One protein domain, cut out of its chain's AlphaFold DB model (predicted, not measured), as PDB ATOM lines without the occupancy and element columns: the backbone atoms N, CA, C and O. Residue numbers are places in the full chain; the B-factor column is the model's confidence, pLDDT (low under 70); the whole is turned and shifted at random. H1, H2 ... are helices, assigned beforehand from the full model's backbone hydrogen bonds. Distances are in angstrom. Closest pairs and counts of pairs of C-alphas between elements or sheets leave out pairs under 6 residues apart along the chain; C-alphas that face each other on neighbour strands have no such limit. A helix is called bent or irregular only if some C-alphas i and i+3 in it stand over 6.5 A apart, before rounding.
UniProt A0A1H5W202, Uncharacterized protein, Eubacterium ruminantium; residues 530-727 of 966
ATOM      1  N   HIS A 530     187.145 238.287 117.192       72.56
ATOM      2  CA  HIS A 530     188.430 237.594 117.176       72.56
ATOM      3  C   HIS A 530     189.560 238.560 116.792       72.56
ATOM      4  O   HIS A 530     190.708 238.383 117.201       72.56
ATOM      5  N   PHE A 531     189.225 239.633 116.072       73.38
ATOM      6  CA  PHE A 531     190.146 240.698 115.690       73.38
ATOM      7  C   PHE A 531     190.060 241.939 116.591       73.38
ATOM      8  O   PHE A 531     189.080 242.184 117.287       73.38
ATOM      9  N   SER A 532     191.127 242.743 116.588       64.69
ATOM     10  CA  SER A 532     191.266 243.915 117.467       64.69
ATOM     11  C   SER A 532     190.259 245.041 117.194       64.69
ATOM     12  O   SER A 532     189.847 245.209 116.048       64.69
ATOM     13  N   GLU A 533     190.039 245.913 118.188       64.50
ATOM     14  CA  GLU A 533     189.114 247.067 118.153       64.50
ATOM     15  C   GLU A 533     189.172 247.937 116.882       64.50
ATOM     16  O   GLU A 533     188.141 248.421 116.446       64.50
ATOM     17  N   ASN A 534     190.322 248.091 116.217       63.59
ATOM     18  CA  ASN A 534     190.431 248.931 115.011       63.59
ATOM     19  C   ASN A 534     189.592 248.460 113.802       63.59
ATOM     20  O   ASN A 534     189.417 249.233 112.867       63.59
ATOM     21  N   TYR A 535     189.128 247.206 113.787       72.75
ATOM     22  CA  TYR A 535     188.268 246.656 112.722       72.75
ATOM     23  C   TYR A 535     186.874 246.302 113.238       72.75
ATOM     24  O   TYR A 535     186.052 245.780 112.483       72.75
ATOM     25  N   ARG A 536     186.611 246.611 114.515       76.56
ATOM     26  CA  ARG A 536     185.306 246.459 115.150       76.56
ATOM     27  C   ARG A 536     184.240 247.155 114.318       76.56
ATOM     28  O   ARG A 536     183.269 246.510 113.975       76.56
ATOM     29  N   ASP A 537     184.484 248.386 113.880       74.81
ATOM     30  CA  ASP A 537     183.487 249.174 113.151       74.81
ATOM     31  C   ASP A 537     183.078 248.565 111.797       74.81
ATOM     32  O   ASP A 537     181.938 248.727 111.367       74.81
ATOM     33  N   VAL A 538     183.988 247.864 111.106       75.38
ATOM     34  CA  VAL A 538     183.665 247.174 109.841       75.38
ATOM     35  C   VAL A 538     182.824 245.935 110.129       75.38
ATOM     36  O   VAL A 538     181.792 245.731 109.494       75.38
ATOM     37  N   ILE A 539     183.244 245.127 111.106       82.31
ATOM     38  CA  ILE A 539     182.538 243.899 111.489       82.31
ATOM     39  C   ILE A 539     181.165 244.232 112.080       82.31
ATOM     40  O   ILE A 539     180.179 243.619 111.694       82.31
ATOM     41  N   GLU A 540     181.071 245.236 112.949       84.88
ATOM     42  CA  GLU A 540     179.810 245.734 113.505       84.88
ATOM     43  C   GLU A 540     178.908 246.332 112.426       84.88
ATOM     44  O   GLU A 540     177.691 246.202 112.520       84.88
ATOM     45  N   GLY A 541     179.478 246.941 111.382       84.19
ATOM     46  CA  GLY A 541     178.723 247.364 110.207       84.19
ATOM     47  C   GLY A 541     178.080 246.181 109.476       84.19
ATOM     48  O   GLY A 541     176.881 246.210 109.196       84.19
ATOM     49  N   VAL A 542     178.845 245.109 109.229       85.50
ATOM     50  CA  VAL A 542     178.307 243.854 108.669       85.50
ATOM     51  C   VAL A 542     177.235 243.275 109.598       85.50
ATOM     52  O   VAL A 542     176.122 243.003 109.157       85.50
ATOM     53  N   GLU A 543     177.526 243.124 110.890       88.44
ATOM     54  CA  GLU A 543     176.584 242.595 111.886       88.44
ATOM     55  C   GLU A 543     175.306 243.445 111.981       88.44
ATOM     56  O   GLU A 543     174.214 242.907 112.141       88.44
ATOM     57  N   GLY A 544     175.432 244.765 111.845       89.00
ATOM     58  CA  GLY A 544     174.323 245.711 111.844       89.00
ATOM     59  C   GLY A 544     173.397 245.544 110.644       89.00
ATOM     60  O   GLY A 544     172.189 245.626 110.821       89.00
ATOM     61  N   ILE A 545     173.928 245.262 109.450       89.56
ATOM     62  CA  ILE A 545     173.123 245.025 108.237       89.56
ATOM     63  C   ILE A 545     172.502 243.622 108.234       89.56
ATOM     64  O   ILE A 545     171.323 243.464 107.921       89.56
ATOM     65  N   TYR A 546     173.292 242.600 108.564       92.94
ATOM     66  CA  TYR A 546     172.878 241.196 108.470       92.94
ATOM     67  C   TYR A 546     172.126 240.689 109.705       92.94
ATOM     68  O   TYR A 546     171.584 239.586 109.676       92.94
ATOM     69  N   GLY A 547     172.073 241.472 110.782       93.50
ATOM     70  CA  GLY A 547     171.353 241.130 112.004       93.50
ATOM     71  C   GLY A 547     169.839 240.964 111.815       93.50
ATOM     72  O   GLY A 547     169.248 241.305 110.783       93.50
ATOM     73  N   ARG A 548     169.175 240.463 112.858       93.62
ATOM     74  CA  ARG A 548     167.710 240.393 112.972       93.62
ATOM     75  C   ARG A 548     167.071 241.773 112.926       93.62
ATOM     76  O   ARG A 548     166.005 241.931 112.333       93.62
ATOM     77  N   PHE A 549     167.766 242.761 113.487       92.81
ATOM     78  CA  PHE A 549     167.355 244.163 113.515       92.81
ATOM     79  C   PHE A 549     168.357 245.014 112.726       92.81
ATOM     80  O   PHE A 549     169.351 245.470 113.314       92.81
ATOM     81  N   PRO A 550     168.124 245.209 111.410       91.06
ATOM     82  CA  PRO A 550     168.995 245.992 110.552       91.06
ATOM     83  C   PRO A 550     169.163 247.399 111.099       91.06
ATOM     84  O   PRO A 550     168.189 248.078 111.420       91.06
ATOM     85  N   ARG A 551     170.408 247.838 111.229       88.75
ATOM     86  CA  ARG A 551     170.745 249.163 111.746       88.75
ATOM     87  C   ARG A 551     172.092 249.616 111.210       88.75
ATOM     88  O   ARG A 551     172.983 248.808 110.955       88.75
ATOM     89  N   ARG A 552     172.265 250.931 111.106       82.00
ATOM     90  CA  ARG A 552     173.572 251.527 110.818       82.00
ATOM     91  C   ARG A 552     174.440 251.475 112.068       82.00
ATOM     92  O   ARG A 552     174.065 252.012 113.108       82.00
ATOM     93  N   VAL A 553     175.596 250.830 111.951       72.38
ATOM     94  CA  VAL A 553     176.627 250.758 112.995       72.38
ATOM     95  C   VAL A 553     177.995 250.917 112.331       72.38
ATOM     96  O   VAL A 553     178.178 250.533 111.174       72.38
ATOM     97  N   GLY A 554     178.953 251.496 113.054       69.88
ATOM     98  CA  GLY A 554     180.345 251.588 112.613       69.88
ATOM     99  C   GLY A 554     180.576 252.547 111.438       69.88
ATOM    100  O   GLY A 554     180.073 253.670 111.427       69.88
ATOM    101  N   VAL A 555     181.369 252.114 110.451       65.31
ATOM    102  CA  VAL A 555     181.854 252.944 109.317       65.31
ATOM    103  C   VAL A 555     180.808 253.220 108.225       65.31
ATOM    104  O   VAL A 555     181.100 253.883 107.228       65.31
ATOM    105  N   ILE A 556     179.590 252.715 108.394       65.69
ATOM    106  CA  ILE A 556     178.498 252.840 107.429       65.69
ATOM    107  C   ILE A 556     177.889 254.241 107.544       65.69
ATOM    108  O   ILE A 556     177.006 254.487 108.367       65.69
ATOM    109  N   SER A 557     178.382 255.189 106.739       64.81
ATOM    110  CA  SER A 557     177.868 256.561 106.762       64.81
ATOM    111  C   SER A 557     176.450 256.644 106.190       64.81
ATOM    112  O   SER A 557     176.112 255.963 105.221       64.81
ATOM    113  N   ALA A 558     175.639 257.545 106.750       62.44
ATOM    114  CA  ALA A 558     174.285 257.814 106.268       62.44
ATOM    115  C   ALA A 558     174.236 258.278 104.800       62.44
ATOM    116  O   ALA A 558     173.240 258.067 104.120       62.44
ATOM    117  N   GLU A 559     175.323 258.881 104.312       65.31
ATOM    118  CA  GLU A 559     175.479 259.300 102.913       65.31
ATOM    119  C   GLU A 559     175.669 258.117 101.955       65.31
ATOM    120  O   GLU A 559     175.245 258.187 100.806       65.31
ATOM    121  N   ARG A 560     176.318 257.037 102.409       65.62
ATOM    122  CA  ARG A 560     176.516 255.816 101.611       65.62
ATOM    123  C   ARG A 560     175.330 254.865 101.723       65.62
ATOM    124  O   ARG A 560     175.074 254.115 100.790       65.62
ATOM    125  N   PHE A 561     174.634 254.912 102.854       70.88
ATOM    126  CA  PHE A 561     173.525 254.034 103.197       70.88
ATOM    127  C   PHE A 561     172.389 254.857 103.825       70.88
ATOM    128  O   PHE A 561     172.380 255.065 105.044       70.88
ATOM    129  N   PRO A 562     171.456 255.382 103.015       73.12
ATOM    130  CA  PRO A 562     170.274 256.090 103.504       73.12
ATOM    131  C   PRO A 562     169.377 255.178 104.358       73.12
ATOM    132  O   PRO A 562     169.385 253.963 104.182       73.12
ATOM    133  N   ASP A 563     168.570 255.746 105.264       77.38
ATOM    134  CA  ASP A 563     167.602 254.951 106.051       77.38
ATOM    135  C   ASP A 563     166.601 254.211 105.155       77.38
ATOM    136  O   ASP A 563     166.274 253.057 105.405       77.38
ATOM    137  N   GLU A 564     166.221 254.832 104.040       80.88
ATOM    138  CA  GLU A 564     165.327 254.272 103.019       80.88
ATOM    139  C   GLU A 564     165.842 252.949 102.417       80.88
ATOM    140  O   GLU A 564     165.064 252.149 101.898       80.88
ATOM    141  N   ASP A 565     167.158 252.712 102.456       79.31
ATOM    142  CA  ASP A 565     167.758 251.447 102.033       79.31
ATOM    143  C   ASP A 565     167.687 250.381 103.134       79.31
ATOM    144  O   ASP A 565     167.485 249.206 102.824       79.31
ATOM    145  N   LEU A 566     167.794 250.772 104.409       80.81
ATOM    146  CA  LEU A 566     167.569 249.857 105.532       80.81
ATOM    147  C   LEU A 566     166.109 249.410 105.615       80.81
ATOM    148  O   LEU A 566     165.861 248.252 105.938       80.81
ATOM    149  N   ASP A 567     165.161 250.276 105.255       83.50
ATOM    150  CA  ASP A 567     163.729 249.948 105.222       83.50
ATOM    151  C   ASP A 567     163.393 248.827 104.216       83.50
ATOM    152  O   ASP A 567     162.337 248.199 104.298       83.50
ATOM    153  N   LYS A 568     164.301 248.521 103.276       85.19
ATOM    154  CA  LYS A 568     164.179 247.385 102.339       85.19
ATOM    155  C   LYS A 568     164.531 246.043 102.984       85.19
ATOM    156  O   LYS A 568     164.312 244.994 102.377       85.19
ATOM    157  N   LEU A 569     165.111 246.062 104.183       90.44
ATOM    158  CA  LEU A 569     165.520 244.884 104.931       90.44
ATOM    159  C   LEU A 569     164.457 244.548 105.983       90.44
ATOM    160  O   LEU A 569     164.170 245.327 106.885       90.44
ATOM    161  N   SER A 570     163.895 243.345 105.898       90.31
ATOM    162  CA  SER A 570     162.779 242.921 106.758       90.31
ATOM    163  C   SER A 570     163.235 242.735 108.206       90.31
ATOM    164  O   SER A 570     164.228 242.053 108.436       90.31
ATOM    165  N   VAL A 571     162.545 243.279 109.204       93.88
ATOM    166  CA  VAL A 571     162.871 242.984 110.614       93.88
ATOM    167  C   VAL A 571     162.483 241.539 110.947       93.88
ATOM    168  O   VAL A 571     161.419 241.078 110.541       93.88
ATOM    169  N   ILE A 572     163.343 240.828 111.683       94.94
ATOM    170  CA  ILE A 572     163.119 239.438 112.103       94.94
ATOM    171  C   ILE A 572     162.998 239.416 113.627       94.94
ATOM    172  O   ILE A 572     163.968 239.177 114.344       94.94
ATOM    173  N   ASP A 573     161.795 239.709 114.120       92.00
ATOM    174  CA  ASP A 573     161.485 239.784 115.553       92.00
ATOM    175  C   ASP A 573     161.160 238.398 116.135       92.00
ATOM    176  O   ASP A 573     160.063 238.120 116.614       92.00
ATOM    177  N   GLU A 574     162.118 237.480 116.010       90.44
ATOM    178  CA  GLU A 574     162.010 236.101 116.486       90.44
ATOM    179  C   GLU A 574     163.234 235.714 117.314       90.44
ATOM    180  O   GLU A 574     164.373 236.087 117.009       90.44
ATOM    181  N   GLU A 575     163.009 234.929 118.366       89.75
ATOM    182  CA  GLU A 575     164.075 234.310 119.149       89.75
ATOM    183  C   GLU A 575     164.399 232.920 118.595       89.75
ATOM    184  O   GLU A 575     163.552 232.023 118.547       89.75
ATOM    185  N   PHE A 576     165.654 232.736 118.188       92.12
ATOM    186  CA  PHE A 576     166.152 231.464 117.677       92.12
ATOM    187  C   PHE A 576     166.903 230.697 118.756       92.12
ATOM    188  O   PHE A 576     167.559 231.290 119.610       92.12
ATOM    189  N   VAL A 577     166.845 229.369 118.693       88.38
ATOM    190  CA  VAL A 577     167.637 228.516 119.581       88.38
ATOM    191  C   VAL A 577     169.129 228.590 119.214       88.38
ATOM    192  O   VAL A 577     169.455 228.701 118.031       88.38
ATOM    193  N   PRO A 578     170.061 228.538 120.179       89.56
ATOM    194  CA  PRO A 578     171.486 228.444 119.888       89.56
ATOM    195  C   PRO A 578     171.841 227.164 119.124       89.56
ATOM    196  O   PRO A 578     171.203 226.125 119.283       89.56
ATOM    197  N   ILE A 579     172.917 227.228 118.341       90.00
ATOM    198  CA  ILE A 579     173.451 226.063 117.630       90.00
ATOM    199  C   ILE A 579     174.241 225.174 118.594       90.00
ATOM    200  O   ILE A 579     175.146 225.641 119.295       90.00
ATOM    201  N   GLY A 580     173.928 223.882 118.570       84.19
ATOM    202  CA  GLY A 580     174.470 222.863 119.457       84.19
ATOM    203  C   GLY A 580     173.653 222.699 120.743       84.19
ATOM    204  O   GLY A 580     172.571 223.276 120.883       84.19
ATOM    205  N   PRO A 581     174.154 221.894 121.695       69.56
ATOM    206  CA  PRO A 581     173.509 221.707 122.992       69.56
ATOM    207  C   PRO A 581     173.319 223.053 123.699       69.56
ATOM    208  O   PRO A 581     174.277 223.824 123.783       69.56
ATOM    209  N   HIS A 582     172.111 223.340 124.198       66.62
ATOM    210  CA  HIS A 582     171.808 224.595 124.886       66.62
ATOM    211  C   HIS A 582     170.817 224.478 126.049       66.62
ATOM    212  O   HIS A 582     170.029 223.541 126.107       66.62
ATOM    213  N   ALA A 583     170.866 225.429 126.990       58.12
ATOM    214  CA  ALA A 583     169.869 225.545 128.054       58.12
ATOM    215  C   ALA A 583     168.538 226.045 127.479       58.12
ATOM    216  O   ALA A 583     168.543 226.886 126.582       58.12
ATOM    217  N   GLU A 584     167.409 225.609 128.052       55.75
ATOM    218  CA  GLU A 584     166.039 225.854 127.547       55.75
ATOM    219  C   GLU A 584     165.660 227.331 127.304       55.75
ATOM    220  O   GLU A 584     164.661 227.604 126.646       55.75
ATOM    221  N   LYS A 585     166.432 228.296 127.820       70.06
ATOM    222  CA  LYS A 585     166.175 229.746 127.683       70.06
ATOM    223  C   LYS A 585     167.279 230.515 126.962       70.06
ATOM    224  O   LYS A 585     167.268 231.744 126.953       70.06
ATOM    225  N   ALA A 586     168.287 229.822 126.450       74.69
ATOM    226  CA  ALA A 586     169.336 230.475 125.692       74.69
ATOM    227  C   ALA A 586     168.795 230.883 124.315       74.69
ATOM    228  O   ALA A 586     167.991 230.164 123.725       74.69
ATOM    229  N   VAL A 587     169.251 232.028 123.811       84.50
ATOM    230  CA  VAL A 587     168.860 232.566 122.500       84.50
ATOM    231  C   VAL A 587     170.117 232.694 121.650       84.50
ATOM    232  O   VAL A 587     171.191 233.024 122.161       84.50
ATOM    233  N   LEU A 588     170.000 232.399 120.356       88.94
ATOM    234  CA  LEU A 588     171.065 232.603 119.384       88.94
ATOM    235  C   LEU A 588     171.539 234.058 119.447       88.94
ATOM    236  O   LEU A 588     170.733 234.992 119.459       88.94
ATOM    237  N   SER A 589     172.856 234.255 119.483       89.19
ATOM    238  CA  SER A 589     173.407 235.604 119.510       89.19
ATOM    239  C   SER A 589     173.094 236.344 118.205       89.19
ATOM    240  O   SER A 589     173.061 235.752 117.126       89.19
ATOM    241  N   GLU A 590     172.917 237.666 118.286       89.62
ATOM    242  CA  GLU A 590     172.712 238.510 117.099       89.62
ATOM    243  C   GLU A 590     173.862 238.366 116.092       89.62
ATOM    244  O   GLU A 590     173.666 238.384 114.882       89.62
ATOM    245  N   LYS A 591     175.066 238.165 116.624       90.44
ATOM    246  CA  LYS A 591     176.309 237.946 115.894       90.44
ATOM    247  C   LYS A 591     176.302 236.654 115.090       90.44
ATOM    248  O   LYS A 591     176.652 236.677 113.914       90.44
ATOM    249  N   ASP A 592     175.880 235.555 115.710       92.69
ATOM    250  CA  ASP A 592     175.756 234.268 115.029       92.69
ATOM    251  C   ASP A 592     174.653 234.330 113.969       92.69
ATOM    252  O   ASP A 592     174.859 233.873 112.847       92.69
ATOM    253  N   PHE A 593     173.516 234.971 114.272       95.56
ATOM    254  CA  PHE A 593     172.463 235.186 113.278       95.56
ATOM    255  C   PHE A 593     172.963 235.999 112.077       95.56
ATOM    256  O   PHE A 593     172.710 235.620 110.930       95.56
ATOM    257  N   ALA A 594     173.707 237.083 112.318       94.06
ATOM    258  CA  ALA A 594     174.275 237.893 111.247       94.06
ATOM    259  C   ALA A 594     175.263 237.081 110.398       94.06
ATOM    260  O   ALA A 594     175.237 237.171 109.176       94.06
ATOM    261  N   THR A 595     176.083 236.228 111.021       94.81
ATOM    262  CA  THR A 595     176.992 235.316 110.312       94.81
ATOM    263  C   THR A 595     176.242 234.290 109.451       94.81
ATOM    264  O   THR A 595     176.646 234.045 108.314       94.81
ATOM    265  N   ILE A 596     175.143 233.706 109.937       97.12
ATOM    266  CA  ILE A 596     174.324 232.768 109.144       97.12
ATOM    267  C   ILE A 596     173.645 233.509 107.988       97.12
ATOM    268  O   ILE A 596     173.642 233.022 106.863       97.12
ATOM    269  N   SER A 597     173.131 234.713 108.238       96.19
ATOM    270  CA  SER A 597     172.517 235.567 107.214       96.19
ATOM    271  C   SER A 597     173.516 235.982 106.137       96.19
ATOM    272  O   SER A 597     173.196 235.981 104.949       96.19
ATOM    273  N   PHE A 598     174.746 236.286 106.549       93.56
ATOM    274  CA  PHE A 598     175.872 236.568 105.669       93.56
ATOM    275  C   PHE A 598     176.183 235.367 104.771       93.56
ATOM    276  O   PHE A 598     176.267 235.517 103.555       93.56
ATOM    277  N   ALA A 599     176.262 234.160 105.345       94.50
ATOM    278  CA  ALA A 599     176.414 232.923 104.579       94.50
ATOM    279  C   ALA A 599     175.233 232.683 103.623       94.50
ATOM    280  O   ALA A 599     175.432 232.286 102.478       94.50
ATOM    281  N   GLY A 600     174.005 232.973 104.066       94.56
ATOM    282  CA  GLY A 600     172.790 232.842 103.265       94.56
ATOM    283  C   GLY A 600     172.790 233.760 102.043       94.56
ATOM    284  O   GLY A 600     172.353 233.352 100.969       94.56
ATOM    285  N   ALA A 601     173.337 234.971 102.167       92.19
ATOM    286  CA  ALA A 601     173.473 235.911 101.052       92.19
ATOM    287  C   ALA A 601     174.528 235.479 100.015       92.19
ATOM    288  O   ALA A 601     174.518 235.969  98.888       92.19
ATOM    289  N   MET A 602     175.404 234.536 100.373       89.31
ATOM    290  CA  MET A 602     176.403 233.917  99.493       89.31
ATOM    291  C   MET A 602     175.898 232.614  98.856       89.31
ATOM    292  O   MET A 602     176.687 231.765  98.451       89.31
ATOM    293  N   THR A 603     174.582 232.412  98.792       89.50
ATOM    294  CA  THR A 603     173.991 231.246  98.127       89.50
ATOM    295  C   THR A 603     173.611 231.569  96.678       89.50
ATOM    296  O   THR A 603     173.271 232.717  96.370       89.50
ATOM    297  N   PRO A 604     173.587 230.567  95.776       87.94
ATOM    298  CA  PRO A 604     173.053 230.745  94.425       87.94
ATOM    299  C   PRO A 604     171.628 231.319  94.421       87.94
ATOM    300  O   PRO A 604     171.332 232.221  93.643       87.94
ATOM    301  N   ALA A 605     170.779 230.879  95.355       89.06
ATOM    302  CA  ALA A 605     169.414 231.382  95.508       89.06
ATOM    303  C   ALA A 605     169.366 232.880  95.860       89.06
ATOM    304  O   ALA A 605     168.576 233.623  95.276       89.06
ATOM    305  N   ALA A 606     170.240 233.358  96.756       89.38
ATOM    306  CA  ALA A 606     170.360 234.788  97.051       89.38
ATOM    307  C   ALA A 606     170.802 235.587  95.822       89.38
ATOM    308  O   ALA A 606     170.263 236.660  95.544       89.38
ATOM    309  N   PHE A 607     171.758 235.047  95.064       85.31
ATOM    310  CA  PHE A 607     172.263 235.677  93.851       85.31
ATOM    311  C   PHE A 607     171.168 235.854  92.793       85.31
ATOM    312  O   PHE A 607     171.097 236.907  92.159       85.31
ATOM    313  N   GLU A 608     170.267 234.889  92.622       86.62
ATOM    314  CA  GLU A 608     169.138 235.022  91.692       86.62
ATOM    315  C   GLU A 608     168.222 236.200  92.030       86.62
ATOM    316  O   GLU A 608     167.699 236.860  91.130       86.62
ATOM    317  N   LYS A 609     168.072 236.526  93.321       88.19
ATOM    318  CA  LYS A 609     167.245 237.661  93.761       88.19
ATOM    319  C   LYS A 609     167.835 239.016  93.383       88.19
ATOM    320  O   LYS A 609     167.116 240.007  93.400       88.19
ATOM    321  N   THR A 610     169.110 239.072  92.999       82.19
ATOM    322  CA  THR A 610     169.769 240.328  92.613       82.19
ATOM    323  C   THR A 610     169.277 240.888  91.277       82.19
ATOM    324  O   THR A 610     169.476 242.070  91.001       82.19
ATOM    325  N   GLY A 611     168.696 240.043  90.415       80.31
ATOM    326  CA  GLY A 611     168.403 240.388  89.021       80.31
ATOM    327  C   GLY A 611     169.639 240.457  88.110       80.31
ATOM    328  O   GLY A 611     169.497 240.735  86.923       80.31
ATOM    329  N   PHE A 612     170.848 240.179  88.618       77.00
ATOM    330  CA  PHE A 612     172.081 240.109  87.813       77.00
ATOM    331  C   PHE A 612     172.294 238.740  87.149       77.00
ATOM    332  O   PHE A 612     173.180 238.585  86.295       77.00
ATOM    333  N   ALA A 613     171.496 237.744  87.543       75.12
ATOM    334  CA  ALA A 613     171.543 236.404  86.985       75.12
ATOM    335  C   ALA A 613     171.150 236.403  85.513       75.12
ATOM    336  O   ALA A 613     170.084 236.870  85.117       75.12
ATOM    337  N   SER A 614     172.039 235.854  84.693       75.50
ATOM    338  CA  SER A 614     171.735 235.591  83.301       75.50
ATOM    339  C   SER A 614     170.935 234.300  83.205       75.50
ATOM    340  O   SER A 614     171.368 233.258  83.688       75.50
ATOM    341  N   LYS A 615     169.803 234.331  82.500       76.50
ATOM    342  CA  LYS A 615     169.009 233.122  82.224       76.50
ATOM    343  C   LYS A 615     169.771 232.071  81.396       76.50
ATOM    344  O   LYS A 615     169.298 230.949  81.262       76.50
ATOM    345  N   ALA A 616     170.922 232.426  80.816       69.31
ATOM    346  CA  ALA A 616     171.726 231.524  79.994       69.31
ATOM    347  C   ALA A 616     172.619 230.568  80.801       69.31
ATOM    348  O   ALA A 616     173.152 229.621  80.225       69.31
ATOM    349  N   PHE A 617     172.801 230.809  82.101       70.62
ATOM    350  CA  PHE A 617     173.643 229.982  82.966       70.62
ATOM    351  C   PHE A 617     172.831 229.420  84.125       70.62
ATOM    352  O   PHE A 617     171.812 229.990  84.520       70.62
ATOM    353  N   SER A 618     173.297 228.300  84.682       76.88
ATOM    354  CA  SER A 618     172.724 227.784  85.921       76.88
ATOM    355  C   SER A 618     172.905 228.802  87.060       76.88
ATOM    356  O   SER A 618     173.780 229.671  86.972       76.88
ATOM    357  N   PRO A 619     172.108 228.731  88.134       75.88
ATOM    358  CA  PRO A 619     172.243 229.635  89.277       75.88
ATOM    359  C   PRO A 619     173.635 229.545  89.906       75.88
ATOM    360  O   PRO A 619     174.264 230.564  90.188       75.88
ATOM    361  N   GLU A 620     174.171 228.330  90.035       76.12
ATOM    362  CA  GLU A 620     175.531 228.070  90.498       76.12
ATOM    363  C   GLU A 620     176.596 228.672  89.580       76.12
ATOM    364  O   GLU A 620     177.568 229.244  90.076       76.12
ATOM    365  N   ASP A 621     176.442 228.556  88.260       71.19
ATOM    366  CA  ASP A 621     177.392 229.142  87.311       71.19
ATOM    367  C   ASP A 621     177.323 230.669  87.356       71.19
ATOM    368  O   ASP A 621     178.348 231.324  87.496       71.19
ATOM    369  N   ASN A 622     176.119 231.243  87.344       71.31
ATOM    370  CA  ASN A 622     175.895 232.677  87.512       71.31
ATOM    371  C   ASN A 622     176.547 233.215  88.789       71.31
ATOM    372  O   ASN A 622     177.254 234.225  88.748       71.31
ATOM    373  N   PHE A 623     176.339 232.520  89.906       76.12
ATOM    374  CA  PHE A 623     176.931 232.863  91.187       76.12
ATOM    375  C   PHE A 623     178.460 232.781  91.146       76.12
ATOM    376  O   PHE A 623     179.130 233.700  91.596       76.12
ATOM    377  N   ARG A 624     179.045 231.745  90.537       69.88
ATOM    378  CA  ARG A 624     180.510 231.634  90.390       69.88
ATOM    379  C   ARG A 624     181.110 232.663  89.431       69.88
ATOM    380  O   ARG A 624     182.254 233.060  89.602       69.88
ATOM    381  N   MET A 625     180.366 233.055  88.401       65.69
ATOM    382  CA  MET A 625     180.815 233.970  87.347       65.69
ATOM    383  C   MET A 625     180.779 235.428  87.768       65.69
ATOM    384  O   MET A 625     181.674 236.208  87.450       65.69
ATOM    385  N   LYS A 626     179.664 235.807  88.386       64.50
ATOM    386  CA  LYS A 626     179.292 237.194  88.641       64.50
ATOM    387  C   LYS A 626     179.150 237.474  90.123       64.50
ATOM    388  O   LYS A 626     178.755 238.590  90.439       64.50
ATOM    389  N   GLY A 627     179.369 236.478  90.988       55.41
ATOM    390  CA  GLY A 627     179.237 236.555  92.439       55.41
ATOM    391  C   GLY A 627     180.047 237.714  92.965       55.41
ATOM    392  O   GLY A 627     181.234 237.590  93.240       55.41
ATOM    393  N   TYR A 628     179.399 238.869  93.018       61.16
ATOM    394  CA  TYR A 628     179.960 240.039  93.634       61.16
ATOM    395  C   TYR A 628     180.103 239.714  95.111       61.16
ATOM    396  O   TYR A 628     179.259 239.030  95.690       61.16
ATOM    397  N   ASP A 629     181.135 240.263  95.734       65.31
ATOM    398  CA  ASP A 629     181.126 240.396  97.176       65.31
ATOM    399  C   ASP A 629     180.005 241.380  97.554       65.31
ATOM    400  O   ASP A 629     180.198 242.593  97.669       65.31
ATOM    401  N   TYR A 630     178.799 240.830  97.707       65.88
ATOM    402  CA  TYR A 630     177.589 241.508  98.167       65.88
ATOM    403  C   TYR A 630     177.688 241.949  99.622       65.88
ATOM    404  O   TYR A 630     176.704 242.413 100.185       65.88
ATOM    405  N   THR A 631     178.837 241.741 100.255       65.94
ATOM    406  CA  THR A 631     178.983 241.830 101.690       65.94
ATOM    407  C   THR A 631     179.956 242.952 102.045       65.94
ATOM    408  O   THR A 631     179.516 244.051 102.378       65.94
ATOM    409  N   LEU A 632     181.268 242.761 101.893       66.19
ATOM    410  CA  LEU A 632     182.280 243.766 102.225       66.19
ATOM    411  C   LEU A 632     182.472 244.765 101.080       66.19
ATOM    412  O   LEU A 632     182.719 245.943 101.340       66.19
ATOM    413  N   GLY A 633     182.285 244.336  99.828       63.56
ATOM    414  CA  GLY A 633     182.317 245.206  98.649       63.56
ATOM    415  C   GLY A 633     181.320 246.366  98.737       63.56
ATOM    416  O   GLY A 633     181.690 247.519  98.504       63.56
ATOM    417  N   LEU A 634     180.094 246.082  99.189       63.88
ATOM    418  CA  LEU A 634     179.060 247.081  99.487       63.88
ATOM    419  C   LEU A 634     179.513 248.129 100.510       63.88
ATOM    420  O   LEU A 634     179.249 249.317 100.344       63.88
ATOM    421  N   LEU A 635     180.201 247.697 101.569       65.12
ATOM    422  CA  LEU A 635     180.672 248.592 102.630       65.12
ATOM    423  C   LEU A 635     181.781 249.534 102.146       65.12
ATOM    424  O   LEU A 635     181.930 250.646 102.661       65.12
ATOM    425  N   LYS A 636     182.556 249.102 101.146       67.56
ATOM    426  CA  LYS A 636     183.670 249.871 100.583       67.56
ATOM    427  C   LYS A 636     183.199 250.903  99.566       67.56
ATOM    428  O   LYS A 636     183.536 252.082  99.718       67.56
ATOM    429  N   GLU A 637     182.401 250.484  98.585       67.00
ATOM    430  CA  GLU A 637     181.868 251.336  97.519       67.00
ATOM    431  C   GLU A 637     180.450 250.896  97.119       67.00
ATOM    432  O   GLU A 637     180.250 249.858  96.487       67.00
ATOM    433  N   VAL A 638     179.446 251.718  97.440       62.56
ATOM    434  CA  VAL A 638     178.070 251.486  96.980       62.56
ATOM    435  C   VAL A 638     177.961 251.955  95.537       62.56
ATOM    436  O   VAL A 638     178.032 253.151  95.260       62.56
ATOM    437  N   ASN A 639     177.772 251.022  94.603       66.50
ATOM    438  CA  ASN A 639     177.343 251.366  93.253       66.50
ATOM    439  C   ASN A 639     175.821 251.615  93.273       66.50
ATOM    440  O   ASN A 639     175.066 250.643  93.393       66.50
ATOM    441  N   PRO A 640     175.342 252.867  93.117       61.34
ATOM    442  CA  PRO A 640     173.920 253.188  93.258       61.34
ATOM    443  C   PRO A 640     173.041 252.429  92.259       61.34
ATOM    444  O   PRO A 640     171.905 252.080  92.562       61.34
ATOM    445  N   PHE A 641     173.585 252.102  91.083       57.50
ATOM    446  CA  PHE A 641     172.876 251.368  90.034       57.50
ATOM    447  C   PHE A 641     172.698 249.875  90.348       57.50
ATOM    448  O   PHE A 641     171.887 249.215  89.707       57.50
ATOM    449  N   LYS A 642     173.448 249.332  91.317       69.94
ATOM    450  CA  LYS A 642     173.395 247.916  91.723       69.94
ATOM    451  C   LYS A 642     172.860 247.699  93.139       69.94
ATOM    452  O   LYS A 642     172.574 246.561  93.503       69.94
ATOM    453  N   ALA A 643     172.667 248.775  93.904       73.44
ATOM    454  CA  ALA A 643     172.225 248.728  95.294       73.44
ATOM    455  C   ALA A 643     170.941 247.900  95.484       73.44
ATOM    456  O   ALA A 643     170.880 247.070  96.382       73.44
ATOM    457  N   GLY A 644     169.951 248.034  94.594       78.44
ATOM    458  CA  GLY A 644     168.704 247.259  94.675       78.44
ATOM    459  C   GLY A 644     168.913 245.738  94.664       78.44
ATOM    460  O   GLY A 644     168.354 245.036  95.504       78.44
ATOM    461  N   GLY A 645     169.761 245.233  93.763       81.12
ATOM    462  CA  GLY A 645     170.068 243.802  93.690       81.12
ATOM    463  C   GLY A 645     170.839 243.309  94.916       81.12
ATOM    464  O   GLY A 645     170.590 242.218  95.420       81.12
ATOM    465  N   TYR A 646     171.728 244.148  95.443       83.19
ATOM    466  CA  TYR A 646     172.479 243.875  96.664       83.19
ATOM    467  C   TYR A 646     171.562 243.733  97.888       83.19
ATOM    468  O   TYR A 646     171.666 242.755  98.630       83.19
ATOM    469  N   TRP A 647     170.596 244.640  98.044       86.44
ATOM    470  CA  TRP A 647     169.596 244.565  99.110       86.44
ATOM    471  C   TRP A 647     168.718 243.324  99.014       86.44
ATOM    472  O   TRP A 647     168.427 242.702 100.034       86.44
ATOM    473  N   ALA A 648     168.350 242.918  97.798       88.50
ATOM    474  CA  ALA A 648     167.575 241.704  97.579       88.50
ATOM    475  C   ALA A 648     168.337 240.441  98.023       88.50
ATOM    476  O   ALA A 648     167.757 239.596  98.705       88.50
ATOM    477  N   ALA A 649     169.634 240.335  97.711       88.94
ATOM    478  CA  ALA A 649     170.468 239.219  98.166       88.94
ATOM    479  C   ALA A 649     170.654 239.208  99.691       88.94
ATOM    480  O   ALA A 649     170.525 238.154 100.313       88.94
ATOM    481  N   ILE A 650     170.902 240.371 100.307       91.38
ATOM    482  CA  ILE A 650     171.023 240.499 101.769       91.38
ATOM    483  C   ILE A 650     169.721 240.088 102.452       91.38
ATOM    484  O   ILE A 650     169.738 239.270 103.373       91.38
ATOM    485  N   ASN A 651     168.585 240.628 102.004       93.44
ATOM    486  CA  ASN A 651     167.289 240.303 102.586       93.44
ATOM    487  C   ASN A 651     166.964 238.815 102.413       93.44
ATOM    488  O   ASN A 651     166.507 238.187 103.362       93.44
ATOM    489  N   HIS A 652     167.273 238.230 101.250       94.00
ATOM    490  CA  HIS A 652     167.134 236.790 101.049       94.00
ATOM    491  C   HIS A 652     168.004 235.999 102.029       94.00
ATOM    492  O   HIS A 652     167.491 235.111 102.695       94.00
ATOM    493  N   GLY A 653     169.282 236.355 102.193       94.81
ATOM    494  CA  GLY A 653     170.167 235.698 103.156       94.81
ATOM    495  C   GLY A 653     169.627 235.725 104.588       94.81
ATOM    496  O   GLY A 653     169.667 234.709 105.277       94.81
ATOM    497  N   ARG A 654     169.053 236.859 105.009       95.88
ATOM    498  CA  ARG A 654     168.422 237.029 106.331       95.88
ATOM    499  C   ARG A 654     167.172 236.163 106.498       95.88
ATOM    500  O   ARG A 654     167.014 235.513 107.530       95.88
ATOM    501  N   MET A 655     166.317 236.105 105.479       96.81
ATOM    502  CA  MET A 655     165.133 235.239 105.485       96.81
ATOM    503  C   MET A 655     165.519 233.756 105.502       96.81
ATOM    504  O   MET A 655     165.015 233.009 106.339       96.81
ATOM    505  N   SER A 656     166.484 233.348 104.673       96.38
ATOM    506  CA  SER A 656     166.999 231.976 104.635       96.38
ATOM    507  C   SER A 656     167.641 231.568 105.962       96.38
ATOM    508  O   SER A 656     167.478 230.431 106.399       96.38
ATOM    509  N   ALA A 657     168.330 232.486 106.649       97.50
ATOM    510  CA  ALA A 657     168.851 232.240 107.991       97.50
ATOM    511  C   ALA A 657     167.728 232.020 109.014       97.50
ATOM    512  O   ALA A 657     167.794 231.067 109.788       97.50
ATOM    513  N   ALA A 658     166.683 232.853 109.003       97.56
ATOM    514  CA  ALA A 658     165.528 232.670 109.881       97.56
ATOM    515  C   ALA A 658     164.820 231.334 109.623       97.56
ATOM    516  O   ALA A 658     164.570 230.581 110.561       97.56
ATOM    517  N   GLU A 659     164.555 230.997 108.362       95.31
ATOM    518  CA  GLU A 659     163.950 229.720 107.972       95.31
ATOM    519  C   GLU A 659     164.805 228.525 108.402       95.31
ATOM    520  O   GLU A 659     164.292 227.594 109.025       95.31
ATOM    521  N   ALA A 660     166.117 228.578 108.160       96.94
ATOM    522  CA  ALA A 660     167.037 227.535 108.588       96.94
ATOM    523  C   ALA A 660     167.084 227.388 110.113       96.94
ATOM    524  O   ALA A 660     167.157 226.266 110.610       96.94
ATOM    525  N   MET A 661     166.991 228.484 110.870       97.31
ATOM    526  CA  MET A 661     166.948 228.432 112.332       97.31
ATOM    527  C   MET A 661     165.603 227.931 112.877       97.31
ATOM    528  O   MET A 661     165.590 227.237 113.896       97.31
ATOM    529  N   ARG A 662     164.478 228.211 112.202       93.12
ATOM    530  CA  ARG A 662     163.177 227.591 112.519       93.12
ATOM    531  C   ARG A 662     163.218 226.082 112.271       93.12
ATOM    532  O   ARG A 662     162.809 225.317 113.139       93.12
ATOM    533  N   ALA A 663     163.763 225.655 111.131       86.25
ATOM    534  CA  ALA A 663     163.964 224.240 110.816       86.25
ATOM    535  C   ALA A 663     164.876 223.564 111.852       86.25
ATOM    536  O   ALA A 663     164.516 222.527 112.412       86.25
ATOM    537  N   TYR A 664     165.988 224.218 112.202       92.50
ATOM    538  CA  TYR A 664     166.939 223.736 113.200       92.50
ATOM    539  C   TYR A 664     166.284 223.546 114.574       92.50
ATOM    540  O   TYR A 664     166.465 222.503 115.202       92.50
ATOM    541  N   LYS A 665     165.452 224.503 115.016       88.12
ATOM    542  CA  LYS A 665     164.656 224.395 116.252       88.12
ATOM    543  C   LYS A 665     163.731 223.174 116.254       88.12
ATOM    544  O   LYS A 665     163.536 222.562 117.300       88.12
ATOM    545  N   ASN A 666     163.202 222.804 115.092       80.50
ATOM    546  CA  ASN A 666     162.323 221.646 114.914       80.50
ATOM    547  C   ASN A 666     163.090 220.327 114.686       80.50
ATOM    548  O   ASN A 666     162.476 219.281 114.475       80.50
ATOM    549  N   GLY A 667     164.424 220.355 114.749       81.75
ATOM    550  CA  GLY A 667     165.293 219.192 114.581       81.75
ATOM    551  C   GLY A 667     165.755 218.930 113.145       81.75
ATOM    552  O   GLY A 667     166.534 218.001 112.941       81.75
ATOM    553  N   ASP A 668     165.342 219.735 112.161       87.38
ATOM    554  CA  ASP A 668     165.878 219.658 110.799       87.38
ATOM    555  C   ASP A 668     167.107 220.562 110.644       87.38
ATOM    556  O   ASP A 668     167.027 221.784 110.522       87.38
ATOM    557  N   LYS A 669     168.281 219.933 110.640       95.44
ATOM    558  CA  LYS A 669     169.577 220.615 110.564       95.44
ATOM    559  C   LYS A 669     170.072 220.829 109.132       95.44
ATOM    560  O   LYS A 669     171.064 221.534 108.940       95.44
ATOM    561  N   ALA A 670     169.438 220.216 108.130       94.19
ATOM    562  CA  ALA A 670     169.950 220.216 106.760       94.19
ATOM    563  C   ALA A 670     169.974 221.617 106.114       94.19
ATOM    564  O   ALA A 670     171.010 221.961 105.539       94.19
ATOM    565  N   PRO A 671     168.936 222.470 106.252       96.56
ATOM    566  CA  PRO A 671     168.968 223.822 105.689       96.56
ATOM    567  C   PRO A 671     170.121 224.668 106.243       96.56
ATOM    568  O   PRO A 671     170.848 225.314 105.489       96.56
ATOM    569  N   LEU A 672     170.349 224.610 107.560       97.56
ATOM    570  CA  LEU A 672     171.441 225.340 108.203       97.56
ATOM    571  C   LEU A 672     172.813 224.806 107.764       97.56
ATOM    572  O   LEU A 672     173.712 225.594 107.469       97.56
ATOM    573  N   ALA A 673     172.972 223.482 107.674       97.25
ATOM    574  CA  ALA A 673     174.201 222.863 107.179       97.25
ATOM    575  C   ALA A 673     174.530 223.321 105.751       97.25
ATOM    576  O   ALA A 673     175.681 223.652 105.457       97.25
ATOM    577  N   ASN A 674     173.520 223.390 104.880       95.69
ATOM    578  CA  ASN A 674     173.670 223.848 103.504       95.69
ATOM    579  C   ASN A 674     174.142 225.312 103.440       95.69
ATOM    580  O   ASN A 674     175.145 225.596 102.781       95.69
ATOM    581  N   ILE A 675     173.500 226.215 104.191       96.38
ATOM    582  CA  ILE A 675     173.883 227.635 104.252       96.38
ATOM    583  C   ILE A 675     175.330 227.792 104.736       96.38
ATOM    584  O   ILE A 675     176.141 228.434 104.065       96.38
ATOM    585  N   LEU A 676     175.684 227.166 105.865       96.81
ATOM    586  CA  LEU A 676     177.031 227.261 106.439       96.81
ATOM    587  C   LEU A 676     178.093 226.660 105.507       96.81
ATOM    588  O   LEU A 676     179.153 227.253 105.313       96.81
ATOM    589  N   SER A 677     177.810 225.502 104.897       96.00
ATOM    590  CA  SER A 677     178.728 224.859 103.948       96.00
ATOM    591  C   SER A 677     178.988 225.729 102.718       96.00
ATOM    592  O   SER A 677     180.138 225.876 102.302       96.00
ATOM    593  N   THR A 678     177.941 226.346 102.167       92.31
ATOM    594  CA  THR A 678     178.026 227.214 100.990       92.31
ATOM    595  C   THR A 678     178.807 228.483 101.311       92.31
ATOM    596  O   THR A 678     179.744 228.808 100.582       92.31
ATOM    597  N   GLY A 679     178.505 229.135 102.440       93.38
ATOM    598  CA  GLY A 679     179.224 230.324 102.899       93.38
ATOM    599  C   GLY A 679     180.719 230.066 103.111       93.38
ATOM    600  O   GLY A 679     181.548 230.798 102.568       93.38
ATOM    601  N   ILE A 680     181.091 228.998 103.831       94.94
ATOM    602  CA  ILE A 680     182.507 228.641 104.046       94.94
ATOM    603  C   ILE A 680     183.206 228.353 102.713       94.94
ATOM    604  O   ILE A 680     184.298 228.867 102.464       94.94
ATOM    605  N   ARG A 681     182.597 227.554 101.831       92.31
ATOM    606  CA  ARG A 681     183.187 227.236 100.522       92.31
ATOM    607  C   ARG A 681     183.407 228.491  99.690       92.31
ATOM    608  O   ARG A 681     184.499 228.675  99.172       92.31
ATOM    609  N   TYR A 682     182.411 229.367  99.603       88.56
ATOM    610  CA  TYR A 682     182.536 230.598  98.833       88.56
ATOM    611  C   TYR A 682     183.632 231.512  99.391       88.56
ATOM    612  O   TYR A 682     184.557 231.857  98.664       88.56
ATOM    613  N   MET A 683     183.611 231.820 100.693       89.31
ATOM    614  CA  MET A 683     184.635 232.678 101.308       89.31
ATOM    615  C   MET A 683     186.044 232.105 101.176       89.31
ATOM    616  O   MET A 683     186.996 232.854 100.966       89.31
ATOM    617  N   THR A 684     186.197 230.785 101.314       89.31
ATOM    618  CA  THR A 684     187.510 230.155 101.154       89.31
ATOM    619  C   THR A 684     187.974 230.213  99.704       89.31
ATOM    620  O   THR A 684     189.144 230.507  99.495       89.31
ATOM    621  N   GLU A 685     187.107 230.008  98.710       84.88
ATOM    622  CA  GLU A 685     187.443 230.174  97.286       84.88
ATOM    623  C   GLU A 685     187.777 231.629  96.917       84.88
ATOM    624  O   GLU A 685     188.797 231.869  96.268       84.88
ATOM    625  N   GLU A 686     187.017 232.606  97.412       82.19
ATOM    626  CA  GLU A 686     187.324 234.033  97.236       82.19
ATOM    627  C   GLU A 686     188.682 234.385  97.855       82.19
ATOM    628  O   GLU A 686     189.572 234.905  97.184       82.19
ATOM    629  N   ALA A 687     188.909 234.005  99.116       84.94
ATOM    630  CA  ALA A 687     190.178 234.226  99.808       84.94
ATOM    631  C   ALA A 687     191.366 233.564  99.097       84.94
ATOM    632  O   ALA A 687     192.476 234.093  99.061       84.94
ATOM    633  N   LYS A 688     191.132 232.392  98.508       83.50
ATOM    634  CA  LYS A 688     192.094 231.643  97.701       83.50
ATOM    635  C   LYS A 688     192.452 232.364  96.387       83.50
ATOM    636  O   LYS A 688     193.559 232.132  95.884       83.50
ATOM    637  N   GLY A 689     191.548 233.180  95.840       76.62
ATOM    638  CA  GLY A 689     191.724 233.972  94.617       76.62
ATOM    639  C   GLY A 689     192.376 235.344  94.822       76.62
ATOM    640  O   GLY A 689     192.858 235.947  93.861       76.62
ATOM    641  N   ILE A 690     192.447 235.834  96.062       78.62
ATOM    642  CA  ILE A 690     193.115 237.095  96.397       78.62
ATOM    643  C   ILE A 690     194.613 237.012  96.040       78.62
ATOM    644  O   ILE A 690     195.287 236.048  96.383       78.62
ATOM    645  N   GLN A 691     195.158 238.040  95.376       72.81
ATOM    646  CA  GLN A 691     196.576 238.090  94.957       72.81
ATOM    647  C   GLN A 691     197.524 238.690  96.012       72.81
ATOM    648  O   GLN A 691     198.739 238.496  95.960       72.81
ATOM    649  N   ASN A 692     196.987 239.469  96.954       78.62
ATOM    650  CA  ASN A 692     197.730 240.081  98.059       78.62
ATOM    651  C   ASN A 692     196.829 240.148  99.281       78.62
ATOM    652  O   ASN A 692     195.656 240.473  99.131       78.62
ATOM    653  N   VAL A 693     197.375 239.975 100.480       78.69
ATOM    654  CA  VAL A 693     196.580 240.059 101.710       78.69
ATOM    655  C   VAL A 693     195.960 241.465 101.822       78.69
ATOM    656  O   VAL A 693     196.680 242.449 102.047       78.69
ATOM    657  N   SER A 694     194.642 241.558 101.602       81.69
ATOM    658  CA  SER A 694     193.834 242.787 101.581       81.69
ATOM    659  C   SER A 694     192.873 242.830 102.767       81.69
ATOM    660  O   SER A 694     192.638 241.823 103.423       81.69
ATOM    661  N   GLU A 695     192.290 243.996 103.048       81.50
ATOM    662  CA  GLU A 695     191.341 244.162 104.160       81.50
ATOM    663  C   GLU A 695     190.062 243.323 104.009       81.50
ATOM    664  O   GLU A 695     189.409 243.047 105.011       81.50
ATOM    665  N   ASP A 696     189.725 242.879 102.792       76.75
ATOM    666  CA  ASP A 696     188.579 241.986 102.539       76.75
ATOM    667  C   ASP A 696     188.695 240.676 103.330       76.75
ATOM    668  O   ASP A 696     187.709 240.167 103.859       76.75
ATOM    669  N   ILE A 697     189.923 240.168 103.505       84.06
ATOM    670  CA  ILE A 697     190.164 238.914 104.230       84.06
ATOM    671  C   ILE A 697     189.709 238.996 105.694       84.06
ATOM    672  O   ILE A 697     189.390 237.970 106.280       84.06
ATOM    673  N   ILE A 698     189.670 240.189 106.302       86.00
ATOM    674  CA  ILE A 698     189.378 240.354 107.734       86.00
ATOM    675  C   ILE A 698     187.913 240.017 108.020       86.00
ATOM    676  O   ILE A 698     187.629 239.232 108.925       86.00
ATOM    677  N   GLY A 699     186.990 240.575 107.231       83.88
ATOM    678  CA  GLY A 699     185.561 240.309 107.389       83.88
ATOM    679  C   GLY A 699     185.226 238.851 107.083       83.88
ATOM    680  O   GLY A 699     184.556 238.195 107.880       83.88
ATOM    681  N   TYR A 700     185.774 238.308 105.992       87.94
ATOM    682  CA  TYR A 700     185.591 236.896 105.659       87.94
ATOM    683  C   TYR A 700     186.184 235.960 106.708       87.94
ATOM    684  O   TYR A 700     185.556 234.964 107.053       87.94
ATOM    685  N   ALA A 701     187.362 236.265 107.253       90.69
ATOM    686  CA  ALA A 701     187.970 235.438 108.285       90.69
ATOM    687  C   ALA A 701     187.123 235.402 109.565       90.69
ATOM    688  O   ALA A 701     186.956 234.329 110.137       90.69
ATOM    689  N   GLU A 702     186.558 236.534 109.997       90.56
ATOM    690  CA  GLU A 702     185.701 236.580 111.192       90.56
ATOM    691  C   GLU A 702     184.447 235.725 110.985       90.56
ATOM    692  O   GLU A 702     184.131 234.872 111.817       90.56
ATOM    693  N   MET A 703     183.760 235.909 109.853       92.06
ATOM    694  CA  MET A 703     182.534 235.171 109.548       92.06
ATOM    695  C   MET A 703     182.816 233.675 109.358       92.06
ATOM    696  O   MET A 703     182.107 232.841 109.915       92.06
ATOM    697  N   ALA A 704     183.884 233.311 108.643       92.81
ATOM    698  CA  ALA A 704     184.266 231.919 108.410       92.81
ATOM    699  C   ALA A 704     184.644 231.179 109.700       92.81
ATOM    700  O   ALA A 704     184.243 230.027 109.879       92.81
ATOM    701  N   VAL A 705     185.374 231.831 110.614       91.69
ATOM    702  CA  VAL A 705     185.710 231.250 111.924       91.69
ATOM    703  C   VAL A 705     184.441 230.972 112.720       91.69
ATOM    704  O   VAL A 705     184.271 229.855 113.203       91.69
ATOM    705  N   ARG A 706     183.508 231.928 112.787       91.75
ATOM    706  CA  ARG A 706     182.229 231.733 113.489       91.75
ATOM    707  C   ARG A 706     181.403 230.597 112.896       91.75
ATOM    708  O   ARG A 706     180.912 229.761 113.647       91.75
ATOM    709  N   MET A 707     181.296 230.505 111.568       95.75
ATOM    710  CA  MET A 707     180.614 229.376 110.918       95.75
ATOM    711  C   MET A 707     181.282 228.039 111.261       95.75
ATOM    712  O   MET A 707     180.591 227.075 111.588       95.75
ATOM    713  N   SER A 708     182.617 227.972 111.238       94.31
ATOM    714  CA  SER A 708     183.350 226.767 111.642       94.31
ATOM    715  C   SER A 708     183.078 226.401 113.102       94.31
ATOM    716  O   SER A 708     182.888 225.226 113.408       94.31
ATOM    717  N   GLU A 709     183.027 227.381 114.006       90.06
ATOM    718  CA  GLU A 709     182.698 227.151 115.415       90.06
ATOM    719  C   GLU A 709     181.254 226.666 115.602       90.06
ATOM    720  O   GLU A 709     181.010 225.813 116.451       90.06
ATOM    721  N   MET A 710     180.295 227.160 114.810       93.19
ATOM    722  CA  MET A 710     178.916 226.650 114.808       93.19
ATOM    723  C   MET A 710     178.860 225.177 114.393       93.19
ATOM    724  O   MET A 710     178.183 224.386 115.047       93.19
ATOM    725  N   LEU A 711     179.608 224.789 113.354       94.56
ATOM    726  CA  LEU A 711     179.722 223.386 112.947       94.56
ATOM    727  C   LEU A 711     180.385 222.533 114.041       94.56
ATOM    728  O   LEU A 711     179.948 221.419 114.304       94.56
ATOM    729  N   ASP A 712     181.406 223.048 114.724       89.12
ATOM    730  CA  ASP A 712     182.078 222.316 115.806       89.12
ATOM    731  C   ASP A 712     181.191 222.124 117.052       89.12
ATOM    732  O   ASP A 712     181.362 221.139 117.779       89.12
ATOM    733  N   LYS A 713     180.224 223.022 117.289       85.75
ATOM    734  CA  LYS A 713     179.235 222.911 118.378       85.75
ATOM    735  C   LYS A 713     178.193 221.810 118.138       85.75
ATOM    736  O   LYS A 713     177.673 221.268 119.113       85.75
ATOM    737  N   ASP A 714     177.902 221.450 116.885       89.75
ATOM    738  CA  ASP A 714     176.921 220.415 116.523       89.75
ATOM    739  C   ASP A 714     177.503 219.409 115.511       89.75
ATOM    740  O   ASP A 714     177.578 219.648 114.305       89.75
ATOM    741  N   LYS A 715     177.892 218.228 116.011       88.75
ATOM    742  CA  LYS A 715     178.535 217.171 115.210       88.75
ATOM    743  C   LYS A 715     177.676 216.691 114.040       88.75
ATOM    744  O   LYS A 715     178.222 216.321 113.000       88.75
ATOM    745  N   GLU A 716     176.357 216.652 114.208       87.00
ATOM    746  CA  GLU A 716     175.445 216.226 113.147       87.00
ATOM    747  C   GLU A 716     175.352 217.304 112.069       87.00
ATOM    748  O   GLU A 716     175.483 216.992 110.886       87.00
ATOM    749  N   LEU A 717     175.245 218.573 112.470       94.50
ATOM    750  CA  LEU A 717     175.292 219.711 111.553       94.50
ATOM    751  C   LEU A 717     176.586 219.703 110.721       94.50
ATOM    752  O   LEU A 717     176.533 219.825 109.497       94.50
ATOM    753  N   ARG A 718     177.745 219.461 111.353       96.19
ATOM    754  CA  ARG A 718     179.031 219.297 110.648       96.19
ATOM    755  C   ARG A 718     179.024 218.118 109.683       96.19
ATOM    756  O   ARG A 718     179.484 218.254 108.552       96.19
ATOM    757  N   LYS A 719     178.503 216.964 110.103       93.44
ATOM    758  CA  LYS A 719     178.391 215.771 109.250       93.44
ATOM    759  C   LYS A 719     177.537 216.050 108.010       93.44
ATOM    760  O   LYS A 719     177.917 215.631 106.919       93.44
ATOM    761  N   LEU A 720     176.419 216.761 108.166       92.38
ATOM    762  CA  LEU A 720     175.557 217.180 107.058       92.38
ATOM    763  C   LEU A 720     176.276 218.174 106.139       92.38
ATOM    764  O   LEU A 720     176.283 217.970 104.931       92.38
ATOM    765  N   ALA A 721     176.967 219.173 106.692       95.94
ATOM    766  CA  ALA A 721     177.723 220.146 105.901       95.94
ATOM    767  C   ALA A 721     178.819 219.474 105.051       95.94
ATOM    768  O   ALA A 721     178.972 219.789 103.872       95.94
ATOM    769  N   LEU A 722     179.546 218.504 105.625       93.44
ATOM    770  CA  LEU A 722     180.549 217.710 104.902       93.44
ATOM    771  C   LEU A 722     179.923 216.846 103.799       93.44
ATOM    772  O   LEU A 722     180.479 216.720 102.708       93.44
ATOM    773  N   ARG A 723     178.750 216.255 104.061       91.12
ATOM    774  CA  ARG A 723     177.992 215.489 103.059       91.12
ATOM    775  C   ARG A 723     177.550 216.376 101.892       91.12
ATOM    776  O   ARG A 723     177.591 215.926 100.750       91.12
ATOM    777  N   ASP A 724     177.194 217.624 102.172       86.75
ATOM    778  CA  ASP A 724     176.699 218.595 101.192       86.75
ATOM    779  C   ASP A 724     177.847 219.342 100.465       86.75
ATOM    780  O   ASP A 724     177.656 220.355  99.789       86.75
ATOM    781  N   GLY A 725     179.065 218.795 100.541       87.81
ATOM    782  CA  GLY A 725     180.197 219.178  99.701       87.81
ATOM    783  C   GLY A 725     181.218 220.101 100.361       87.81
ATOM    784  O   GLY A 725     182.186 220.470  99.692       87.81
ATOM    785  N   LEU A 726     181.049 220.464 101.639       95.06
ATOM    786  CA  LEU A 726     182.122 221.086 102.421       95.06
ATOM    787  C   LEU A 726     183.262 220.086 102.616       95.06
ATOM    788  O   LEU A 726     183.023 218.921 102.931       95.06
ATOM    789  N   LYS A 727     184.508 220.533 102.478       95.50
ATOM    790  CA  LYS A 727     185.669 219.687 102.755       95.50
ATOM    791  C   LYS A 727     186.369 220.102 104.045       95.50
ATOM    792  O   LYS A 727     186.326 221.262 104.453       95.50
TER     793      LYS A 727
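AT A GLANCE: This is residues 530 to 727 of the 966 residues of an uncharacterized protein of Eubacterium ruminantium (UniProt A0A1H5W202). One short helix, H3, is the middle of a compact helical body, with H7, H8, H9 and H1 packed round it, mostly crossing it and one another at steep angles. The three longest helices, H7, H8 and H9, fold back one after another as two helical hairpins; H10 packs on H8, H4 packs on H7 with H5 on H4, and two long links with the short H2 between them run over the outside. The printed part has 198 residues with ten named helices, H1 to H10 in chain order, and no named strand; the class is all helix. The whole is compact, with a radius of gyration of the C-alphas of 16.0 A, and rounded, spanning 43 by 37 by 32 A.

IN THESE COORDINATES: H7, the longest helix, holds residues 643 to 665 and measures 33.0 A from C-alpha 643 at (172.225, 248.728, 95.294) to C-alpha 665 at (164.656, 224.395, 116.252). H8, residues 670 to 689, is 28.5 A long, and H9, residues 696 to 713, is 26.5 A. H10 is residues 715 to 723, with C-alpha 723 at (177.992, 215.489, 103.059). Before H7 come H1, residues 533 to 546, 19.8 A long, with C-alpha 533 at (189.114, 247.067, 118.153); H2, residues 563 to 566; H3, residues 590 to 601, 16.3 A long; H4, residues 604 to 608; H5, residues 619 to 626; and H6, residues 632 to 636. H1 is irregular, with C-alphas 534 and 537 7.2 A apart.

HOW THE PARTS SIT: H7 touches H3 with residues 649 to 657 alone, at a steep tilt of 62 degrees, opposite ways; the closest C-alphas, of Gly 600 and Gly 653, are 3.9 A apart. H7 and H8 form a helical hairpin at 43 degrees, touching through residues 657 to 664 and 670 to 675, with C-alphas of Ala 660 and Leu 672 closest at 4.9 A. H8 and H9 form another, at a shallow tilt of 33 degrees, only just short of steep; the closest C-alphas, of Ile 680 and Ala 704, are 5.7 A apart. H3 is about perpendicular to H8, at 74 degrees, with C-alphas of Ala 599 and Gly 679 closest at 4.2 A. H3 also touches H9, closest at the C-alphas of Thr 595 and Met 703, 5.6 A. H1 touches H3 with residues 542 to 546 alone, at a steep tilt of 65 degrees; C-alphas of Tyr 546 and Ala 594 are closest at 4.5 A. H1 and H6 only just touch, with 3 pairs of C-alphas within 8 A, the closest being Val 542 and Leu 632 at 7.6 A. H10 touches H8, closest at the C-alphas of Ala 673 and Ala 721, 4.6 A. H4 touches H7, closest at Ala 606 and Ala 649, 4.6 A between C-alphas, and H5 touches H4, closest at Pro 604 and Pro 619, 5.3 A. H2 touches no helix, and H7 and H9 are apart. Each O i to N i+4 pair is within hydrogen-bond range in H3 to H10; in H1 it is 8 of 10, and H2 is too short for one.

THE WHOLE: The C-alphas farthest apart, of Ala 583 and Ala 616, are 48.5 A from each other. The printed part has no cut. The links from H1 to H2 and from H2 to H3 are long, with 16 and 23 residues. Residues 689 to 694 stand free. The mean pLDDT of the printed part is 83.4; it is under 70 at residues 532 to 534, 554 to 560, 581 to 584, 616 and 624 to 642.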